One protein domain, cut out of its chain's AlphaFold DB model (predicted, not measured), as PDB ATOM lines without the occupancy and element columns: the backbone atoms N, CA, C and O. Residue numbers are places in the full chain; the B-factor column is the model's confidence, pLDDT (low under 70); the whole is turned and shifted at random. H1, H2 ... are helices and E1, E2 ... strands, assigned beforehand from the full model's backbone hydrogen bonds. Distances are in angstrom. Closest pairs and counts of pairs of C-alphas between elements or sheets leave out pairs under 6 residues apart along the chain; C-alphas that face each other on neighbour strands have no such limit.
ATOM      1  N   TYR A   3      59.310  34.295 228.017       95.25
ATOM      2  CA  TYR A   3      58.207  35.173 227.630       95.25
ATOM      3  C   TYR A   3      56.987  34.352 227.205       95.25
ATOM      4  O   TYR A   3      57.109  33.206 226.778       95.25
ATOM      5  N   LEU A   4      55.802  34.953 227.269       96.25
ATOM      6  CA  LEU A   4      54.587  34.366 226.726       96.25
ATOM      7  C   LEU A   4      54.422  34.778 225.263       96.25
ATOM      8  O   LEU A   4      54.272  35.960 224.943       96.25
ATOM      9  N   ARG A   5      54.427  33.803 224.362       93.31
ATOM     10  CA  ARG A   5      54.165  33.996 222.939       93.31
ATOM     11  C   ARG A   5      52.676  33.840 222.665       93.31
ATOM     12  O   ARG A   5      52.088  32.826 223.019       93.31
ATOM     13  N   ILE A   6      52.093  34.812 221.970       92.81
ATOM     14  CA  ILE A   6      50.755  34.710 221.382       92.81
ATOM     15  C   ILE A   6      50.902  34.696 219.862       92.81
ATOM     16  O   ILE A   6      51.374  35.660 219.253       92.81
ATOM     17  N   GLU A   7      50.487  33.604 219.237       88.31
ATOM     18  CA  GLU A   7      50.436  33.444 217.791       88.31
ATOM     19  C   GLU A   7      49.281  34.267 217.217       88.31
ATOM     20  O   GLU A   7      48.117  33.876 217.233       88.31
ATOM     21  N   ALA A   8      49.618  35.430 216.666       81.94
ATOM     22  CA  ALA A   8      48.685  36.312 215.983       81.94
ATOM     23  C   ALA A   8      48.705  36.039 214.470       81.94
ATOM     24  O   ALA A   8      48.867  36.957 213.664       81.94
ATOM     25  N   GLN A   9      48.576  34.761 214.097       82.69
ATOM     26  CA  GLN A   9      48.621  34.317 212.704       82.69
ATOM     27  C   GLN A   9      47.420  34.826 211.917       82.69
ATOM     28  O   GLN A   9      46.278  34.821 212.393       82.69
ATOM     29  N   ARG A  10      47.656  35.184 210.659       82.50
ATOM     30  CA  ARG A  10      46.595  35.572 209.746       82.50
ATOM     31  C   ARG A  10      45.587  34.448 209.524       82.50
ATOM     32  O   ARG A  10      45.901  33.370 209.026       82.50
ATOM     33  N   GLN A  11      44.321  34.778 209.754       82.50
ATOM     34  CA  GLN A  11      43.196  33.890 209.442       82.50
ATOM     35  C   GLN A  11      42.190  34.516 208.472       82.50
ATOM     36  O   GLN A  11      41.386  33.798 207.876       82.50
ATOM     37  N   ALA A  12      42.232  35.840 208.299       81.62
ATOM     38  CA  ALA A  12      41.191  36.592 207.616       81.62
ATOM     39  C   ALA A  12      41.705  37.912 207.005       81.62
ATOM     40  O   ALA A  12      42.800  38.376 207.327       81.62
ATOM     41  N   TYR A  13      40.912  38.517 206.111       82.00
ATOM     42  CA  TYR A  13      41.162  39.861 205.559       82.00
ATOM     43  C   TYR A  13      40.379  40.964 206.294       82.00
ATOM     44  O   TYR A  13      40.778  42.127 206.237       82.00
ATOM     45  N   GLY A  14      39.316  40.602 207.015       82.62
ATOM     46  CA  GLY A  14      38.585  41.466 207.939       82.62
ATOM     47  C   GLY A  14      38.079  40.682 209.157       82.62
ATOM     48  O   GLY A  14      38.042  39.453 209.111       82.62
ATOM     49  N   PRO A  15      37.679  41.355 210.251       83.81
ATOM     50  CA  PRO A  15      37.201  40.683 211.463       83.81
ATOM     51  C   PRO A  15      36.001  39.755 211.226       83.81
ATOM     52  O   PRO A  15      35.925  38.691 211.832       83.81
ATOM     53  N   ASP A  16      35.104  40.119 210.305       85.62
ATOM     54  CA  ASP A  16      33.915  39.323 209.966       85.62
ATOM     55  C   ASP A  16      34.255  37.999 209.256       85.62
ATOM     56  O   ASP A  16      33.463  37.056 209.272       85.62
ATOM     57  N   ASP A  17      35.448  37.900 208.660       81.31
ATOM     58  CA  ASP A  17      35.931  36.695 207.978       81.31
ATOM     59  C   ASP A  17      36.629  35.710 208.938       81.31
ATOM     60  O   ASP A  17      37.083  34.642 208.509       81.31
ATOM     61  N   LEU A  18      36.734  36.033 210.234       84.38
ATOM     62  CA  LEU A  18      37.297  35.132 211.239       84.38
ATOM     63  C   LEU A  18      36.342  33.959 211.485       84.38
ATOM     64  O   LEU A  18      35.335  34.060 212.180       84.38
ATOM     65  N   LYS A  19      36.680  32.803 210.905       77.81
ATOM     66  CA  LYS A  19      35.883  31.572 211.027       77.81
ATOM     67  C   LYS A  19      36.144  30.799 212.320       77.81
ATOM     68  O   LYS A  19      35.351  29.927 212.670       77.81
ATOM     69  N   ARG A  20      37.268  31.061 212.994       74.38
ATOM     70  CA  ARG A  20      37.622  30.428 214.271       74.38
ATOM     71  C   ARG A  20      37.082  31.249 215.438       74.38
ATOM     72  O   ARG A  20      36.922  32.464 215.340       74.38
ATOM     73  N   LYS A  21      36.806  30.575 216.559       82.81
ATOM     74  CA  LYS A  21      36.403  31.254 217.792       82.81
ATOM     75  C   LYS A  21      37.578  32.103 218.284       82.81
ATOM     76  O   LYS A  21      38.626  31.563 218.606       82.81
ATOM     77  N   THR A  22      37.376  33.415 218.350       90.38
ATOM     78  CA  THR A  22      38.314  34.345 218.991       90.38
ATOM     79  C   THR A  22      37.991  34.428 220.476       90.38
ATOM     80  O   THR A  22      36.814  34.533 220.837       90.38
ATOM     81  N   MET A  23      39.010  34.384 221.332       93.19
ATOM     82  CA  MET A  23      38.833  34.611 222.764       93.19
ATOM     83  C   MET A  23      38.269  36.009 223.017       93.19
ATOM     84  O   MET A  23      38.713  37.010 222.456       93.19
ATOM     85  N   THR A  24      37.291  36.088 223.909       95.62
ATOM     86  CA  THR A  24      36.868  37.358 224.496       95.62
ATOM     87  C   THR A  24      37.964  37.915 225.404       95.62
ATOM     88  O   THR A  24      38.810  37.178 225.906       95.62
ATOM     89  N   VAL A  25      37.901  39.214 225.714       96.19
ATOM     90  CA  VAL A  25      38.805  39.850 226.695       96.19
ATOM     91  C   VAL A  25      38.794  39.111 228.039       96.19
ATOM     92  O   VAL A  25      39.836  38.948 228.664       96.19
ATOM     93  N   GLY A  26      37.622  38.646 228.483       97.62
ATOM     94  CA  GLY A  26      37.489  37.913 229.742       97.62
ATOM     95  C   GLY A  26      38.097  36.512 229.696       97.62
ATOM     96  O   GLY A  26      38.701  36.092 230.677       97.62
ATOM     97  N   GLU A  27      37.959  35.801 228.575       96.50
ATOM     98  CA  GLU A  27      38.618  34.503 228.380       96.50
ATOM     99  C   GLU A  27      40.139  34.676 228.317       96.50
ATOM    100  O   GLU A  27      40.845  33.943 228.999       96.50
ATOM    101  N   LEU A  28      40.636  35.668 227.565       95.75
ATOM    102  CA  LEU A  28      42.071  35.943 227.474       95.75
ATOM    103  C   LEU A  28      42.642  36.308 228.843       95.75
ATOM    104  O   LEU A  28      43.631  35.726 229.259       95.75
ATOM    105  N   LYS A  29      41.990  37.213 229.581       95.94
ATOM    106  CA  LYS A  29      42.434  37.588 230.926       95.94
ATOM    107  C   LYS A  29      42.535  36.374 231.854       95.94
ATOM    108  O   LYS A  29      43.555  36.221 232.504       95.94
ATOM    109  N   ARG A  30      41.507  35.518 231.894       96.81
ATOM    110  CA  ARG A  30      41.516  34.312 232.741       96.81
ATOM    111  C   ARG A  30      42.633  33.344 232.372       96.81
ATOM    112  O   ARG A  30      43.197  32.739 233.262       96.81
ATOM    113  N   LEU A  31      42.924  33.199 231.083       94.94
ATOM    114  CA  LEU A  31      44.029  32.360 230.629       94.94
ATOM    115  C   LEU A  31      45.384  32.966 231.019       94.94
ATOM    116  O   LEU A  31      46.273  32.241 231.439       94.94
ATOM    117  N   LEU A  32      45.544  34.288 230.910       95.62
ATOM    118  CA  LEU A  32      46.785  34.970 231.293       95.62
ATOM    119  C   LEU A  32      47.033  34.957 232.811       95.62
ATOM    120  O   LEU A  32      48.183  34.988 233.225       95.62
ATOM    121  N   GLU A  33      45.977  34.888 233.628       95.94
ATOM    122  CA  GLU A  33      46.067  34.774 235.095       95.94
ATOM    123  C   GLU A  33      46.740  33.469 235.572       95.94
ATOM    124  O   GLU A  33      47.123  33.394 236.738       95.94
ATOM    125  N   ASP A  34      46.905  32.468 234.697       95.31
ATOM    126  CA  ASP A  34      47.594  31.210 235.014       95.31
ATOM    127  C   ASP A  34      49.135  31.298 234.873       95.31
ATOM    128  O   ASP A  34      49.832  30.372 235.290       95.31
ATOM    129  N   PHE A  35      49.675  32.387 234.306       94.81
ATOM    130  CA  PHE A  35      51.117  32.605 234.100       94.81
ATOM    131  C   PHE A  35      51.716  33.573 235.134       94.81
ATOM    132  O   PHE A  35      50.991  34.265 235.852       94.81
ATOM    133  N   ASP A  36      53.050  33.632 235.204       95.38
ATOM    134  CA  ASP A  36      53.762  34.614 236.034       95.38
ATOM    135  C   ASP A  36      53.403  36.053 235.604       95.38
ATOM    136  O   ASP A  36      53.412  36.381 234.415       95.38
ATOM    137  N   GLU A  37      53.069  36.913 236.574       94.81
ATOM    138  CA  GLU A  37      52.620  38.290 236.329       94.81
ATOM    139  C   GLU A  37      53.712  39.192 235.736       94.81
ATOM    140  O   GLU A  37      53.395  40.184 235.074       94.81
ATOM    141  N   ASP A  38      54.983  38.831 235.936       95.38
ATOM    142  CA  ASP A  38      56.142  39.553 235.416       95.38
ATOM    143  C   ASP A  38      56.586  39.045 234.029       95.38
ATOM    144  O   ASP A  38      57.512  39.603 233.426       95.38
ATOM    145  N   LEU A  39      55.937  38.005 233.487       95.75
ATOM    146  CA  LEU A  39      56.306  37.414 232.203       95.75
ATOM    147  C   LEU A  39      55.950  38.361 231.035       95.75
ATOM    148  O   LEU A  39      54.782  38.716 230.847       95.75
ATOM    149  N   PRO A  40      56.917  38.766 230.188       95.62
ATOM    150  CA  PRO A  40      56.623  39.597 229.024       95.62
ATOM    151  C   PRO A  40      55.704  38.873 228.036       95.62
ATOM    152  O   PRO A  40      55.911  37.697 227.750       95.62
ATOM    153  N   VAL A  41      54.740  39.583 227.444       94.44
ATOM    154  CA  VAL A  41      53.857  39.037 226.397       94.44
ATOM    155  C   VAL A  41      54.286  39.552 225.024       94.44
ATOM    156  O   VAL A  41      54.366  40.763 224.807       94.44
ATOM    157  N   ILE A  42      54.526  38.641 224.080       92.19
ATOM    158  CA  ILE A  42      54.968  38.942 222.713       92.19
ATOM    159  C   ILE A  42      53.941  38.430 221.702       92.19
ATOM    160  O   ILE A  42      53.552  37.262 221.722       92.19
ATOM    161  N   LEU A  43      53.537  39.299 220.770       90.06
ATOM    162  CA  LEU A  43      52.757  38.901 219.600       90.06
ATOM    163  C   LEU A  43      53.696  38.422 218.491       90.06
ATOM    164  O   LEU A  43      54.539  39.180 218.010       90.06
ATOM    165  N   SER A  44      53.524  37.175 218.061       86.69
ATOM    166  CA  SER A  44      54.230  36.615 216.910       86.69
ATOM    167  C   SER A  44      53.338  36.696 215.674       86.69
ATOM    168  O   SER A  44      52.313  36.015 215.588       86.69
ATOM    169  N   HIS A  45      53.712  37.571 214.740       84.31
ATOM    170  CA  HIS A  45      52.986  37.814 213.495       84.31
ATOM    171  C   HIS A  45      53.631  37.069 212.322       84.31
ATOM    172  O   HIS A  45      54.855  37.016 212.205       84.31
ATOM    173  N   ASP A  46      52.818  36.571 211.393       78.81
ATOM    174  CA  ASP A  46      53.296  36.050 210.117       78.81
ATOM    175  C   ASP A  46      53.487  37.193 209.106       78.81
ATOM    176  O   ASP A  46      52.533  37.883 208.773       78.81
ATOM    177  N   ASN A  47      54.731  37.408 208.646       64.44
ATOM    178  CA  ASN A  47      55.193  38.206 207.486       64.44
ATOM    179  C   ASN A  47      54.194  39.171 206.778       64.44
ATOM    180  O   ASN A  47      54.123  39.222 205.548       64.44
ATOM    181  N   GLY A  48      53.490  40.011 207.544       58.91
ATOM    182  CA  GLY A  48      52.884  41.265 207.102       58.91
ATOM    183  C   GLY A  48      51.429  41.281 206.612       58.91
ATOM    184  O   GLY A  48      51.195  41.983 205.633       58.91
ATOM    185  N   TYR A  49      50.438  40.645 207.268       54.50
ATOM    186  CA  TYR A  49      49.004  40.911 206.973       54.50
ATOM    187  C   TYR A  49      48.027  40.778 208.173       54.50
ATOM    188  O   TYR A  49      48.397  40.378 209.267       54.50
ATOM    189  N   THR A  50      46.761  41.170 207.949       64.94
ATOM    190  CA  THR A  50      46.026  42.186 208.736       64.94
ATOM    191  C   THR A  50      45.216  41.741 209.972       64.94
ATOM    192  O   THR A  50      45.073  42.557 210.877       64.94
ATOM    193  N   TYR A  51      44.655  40.520 210.046       79.00
ATOM    194  CA  TYR A  51      43.830  40.085 211.198       79.00
ATOM    195  C   TYR A  51      43.966  38.581 211.517       79.00
ATOM    196  O   TYR A  51      43.845  37.725 210.631       79.00
ATOM    197  N   GLY A  52      44.148  38.265 212.804       85.56
ATOM    198  CA  GLY A  52      44.249  36.911 213.360       85.56
ATOM    199  C   GLY A  52      43.452  36.769 214.659       85.56
ATOM    200  O   GLY A  52      43.358  37.728 215.426       85.56
ATOM    201  N   SER A  53      42.851  35.599 214.900       87.56
ATOM    202  CA  SER A  53      42.177  35.319 216.175       87.56
ATOM    203  C   SER A  53      43.199  34.937 217.239       87.56
ATOM    204  O   SER A  53      44.054  34.098 216.971       87.56
ATOM    205  N   ILE A  54      43.038  35.446 218.458       90.50
ATOM    206  CA  ILE A  54      43.703  34.866 219.628       90.50
ATOM    207  C   ILE A  54      42.863  33.685 220.111       90.50
ATOM    208  O   ILE A  54      41.651  33.823 220.321       90.50
ATOM    209  N   SER A  55      43.513  32.545 220.276       89.31
ATOM    210  CA  SER A  55      42.947  31.299 220.787       89.31
ATOM    211  C   SER A  55      43.928  30.650 221.760       89.31
ATOM    212  O   SER A  55      45.102  31.009 221.792       89.31
ATOM    213  N   ASP A  56      43.427  29.743 222.592       88.94
ATOM    214  CA  ASP A  56      44.199  29.053 223.629       88.94
ATOM    215  C   ASP A  56      45.362  28.235 223.051       88.94
ATOM    216  O   ASP A  56      46.460  28.250 223.596       88.94
ATOM    217  N   ASP A  57      45.142  27.588 221.909       88.19
ATOM    218  CA  ASP A  57      46.148  26.837 221.151       88.19
ATOM    219  C   ASP A  57      47.303  27.699 220.614       88.19
ATOM    220  O   ASP A  57      48.368  27.167 220.307       88.19
ATOM    221  N   GLY A  58      47.101  29.014 220.506       89.38
ATOM    222  CA  GLY A  58      48.101  29.966 220.034       89.38
ATOM    223  C   GLY A  58      48.928  30.607 221.145       89.38
ATOM    224  O   GLY A  58      49.701  31.510 220.843       89.38
ATOM    225  N   ILE A  59      48.753  30.219 222.412       93.25
ATOM    226  CA  ILE A  59      49.444  30.840 223.548       93.25
ATOM    227  C   ILE A  59      50.390  29.826 224.195       93.25
ATOM    228  O   ILE A  59      49.965  28.751 224.613       93.25
ATOM    229  N   SER A  60      51.676  30.166 224.285       93.12
ATOM    230  CA  SER A  60      52.706  29.275 224.835       93.12
ATOM    231  C   SER A  60      53.883  30.045 225.425       93.12
ATOM    232  O   SER A  60      54.265  31.083 224.890       93.12
ATOM    233  N   GLU A  61      54.514  29.510 226.467       94.75
ATOM    234  CA  GLU A  61      55.803  30.011 226.961       94.75
ATOM    235  C   GLU A  61      56.923  29.693 225.960       94.75
ATOM    236  O   GLU A  61      56.951  28.621 225.351       94.75
ATOM    237  N   ASP A  62      57.834  30.641 225.769       94.06
ATOM    238  CA  ASP A  62      58.981  30.530 224.873       94.06
ATOM    239  C   ASP A  62      60.195  31.259 225.481       94.06
ATOM    240  O   ASP A  62      60.093  31.981 226.477       94.06
ATOM    241  N   TYR A  63      61.370  31.047 224.898       92.06
ATOM    242  CA  TYR A  63      62.649  31.492 225.434       92.06
ATOM    243  C   TYR A  63      63.327  32.454 224.471       92.06
ATOM    244  O   TYR A  63      63.344  32.245 223.256       92.06
ATOM    245  N   TYR A  64      63.924  33.521 225.003       87.31
ATOM    246  CA  TYR A  64      64.845  34.321 224.198       87.31
ATOM    247  C   TYR A  64      66.015  33.423 223.794       87.31
ATOM    248  O   TYR A  64      66.621  32.790 224.661       87.31
TER     249      TYR A  64
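AT A GLANCE: This is residues 3 to 64 of the 77 residues of an uncharacterized protein of Selenomonas ruminantium (UniProt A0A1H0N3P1). The model has little regular structure: a small three-stranded sheet and one short helix, H1, lie toward one end, and two long links, residues 8 to 24 and 45 to 58, loop out to the other end and back. The 62 printed residues hold E1, H1, E2 and E3 in that order, a mixed class with only 22 residues in named elements. The mixed sheet runs E2, E1, E3; the whole is compact, radius of gyration of the C-alphas 12.2 A, and flat, 33 by 26 by 14 A.

IN THESE COORDINATES: E1, residues 3 to 7, spans 12.7 A from C-alpha 3 at (58.207, 35.173, 227.630). H1, residues 25 to 32, spans 10.4 A; E2, residues 41 to 44, 9.8 A; E3, residues 59 to 63, 13.4 A, ending at C-alpha 63 at (62.649, 31.492, 225.434).

HOW THE PARTS SIT: Inner strand E1 is parallel to E2 at 36 degrees, with N 42 and O 4 2.8 A apart, within hydrogen-bond range. E1 is antiparallel to E3 at 135 degrees, with N 5 and O 60 2.8 A apart, also within range. The sheet is only just strongly twisted, its C-alphas up to 4.2 A off the best plane. E1, H1, E2 form a strand-helix-strand unit, two parallel neighbour strands with a helix between, its crossover right-handed. H1, with every O i to N i+4 pair within range, is only just on the sheet, with 5 pairs of C-alphas within 10 A, and only grazes it with residues 28 to 32.

THE WHOLE: The C-alphas farthest apart, of Asp 16 and Tyr 64, are 34.4 A apart. The printed part has no cut; the links E1 to H1 and E2 to E3 are long. Residues 47 to 50 have pLDDT under 70.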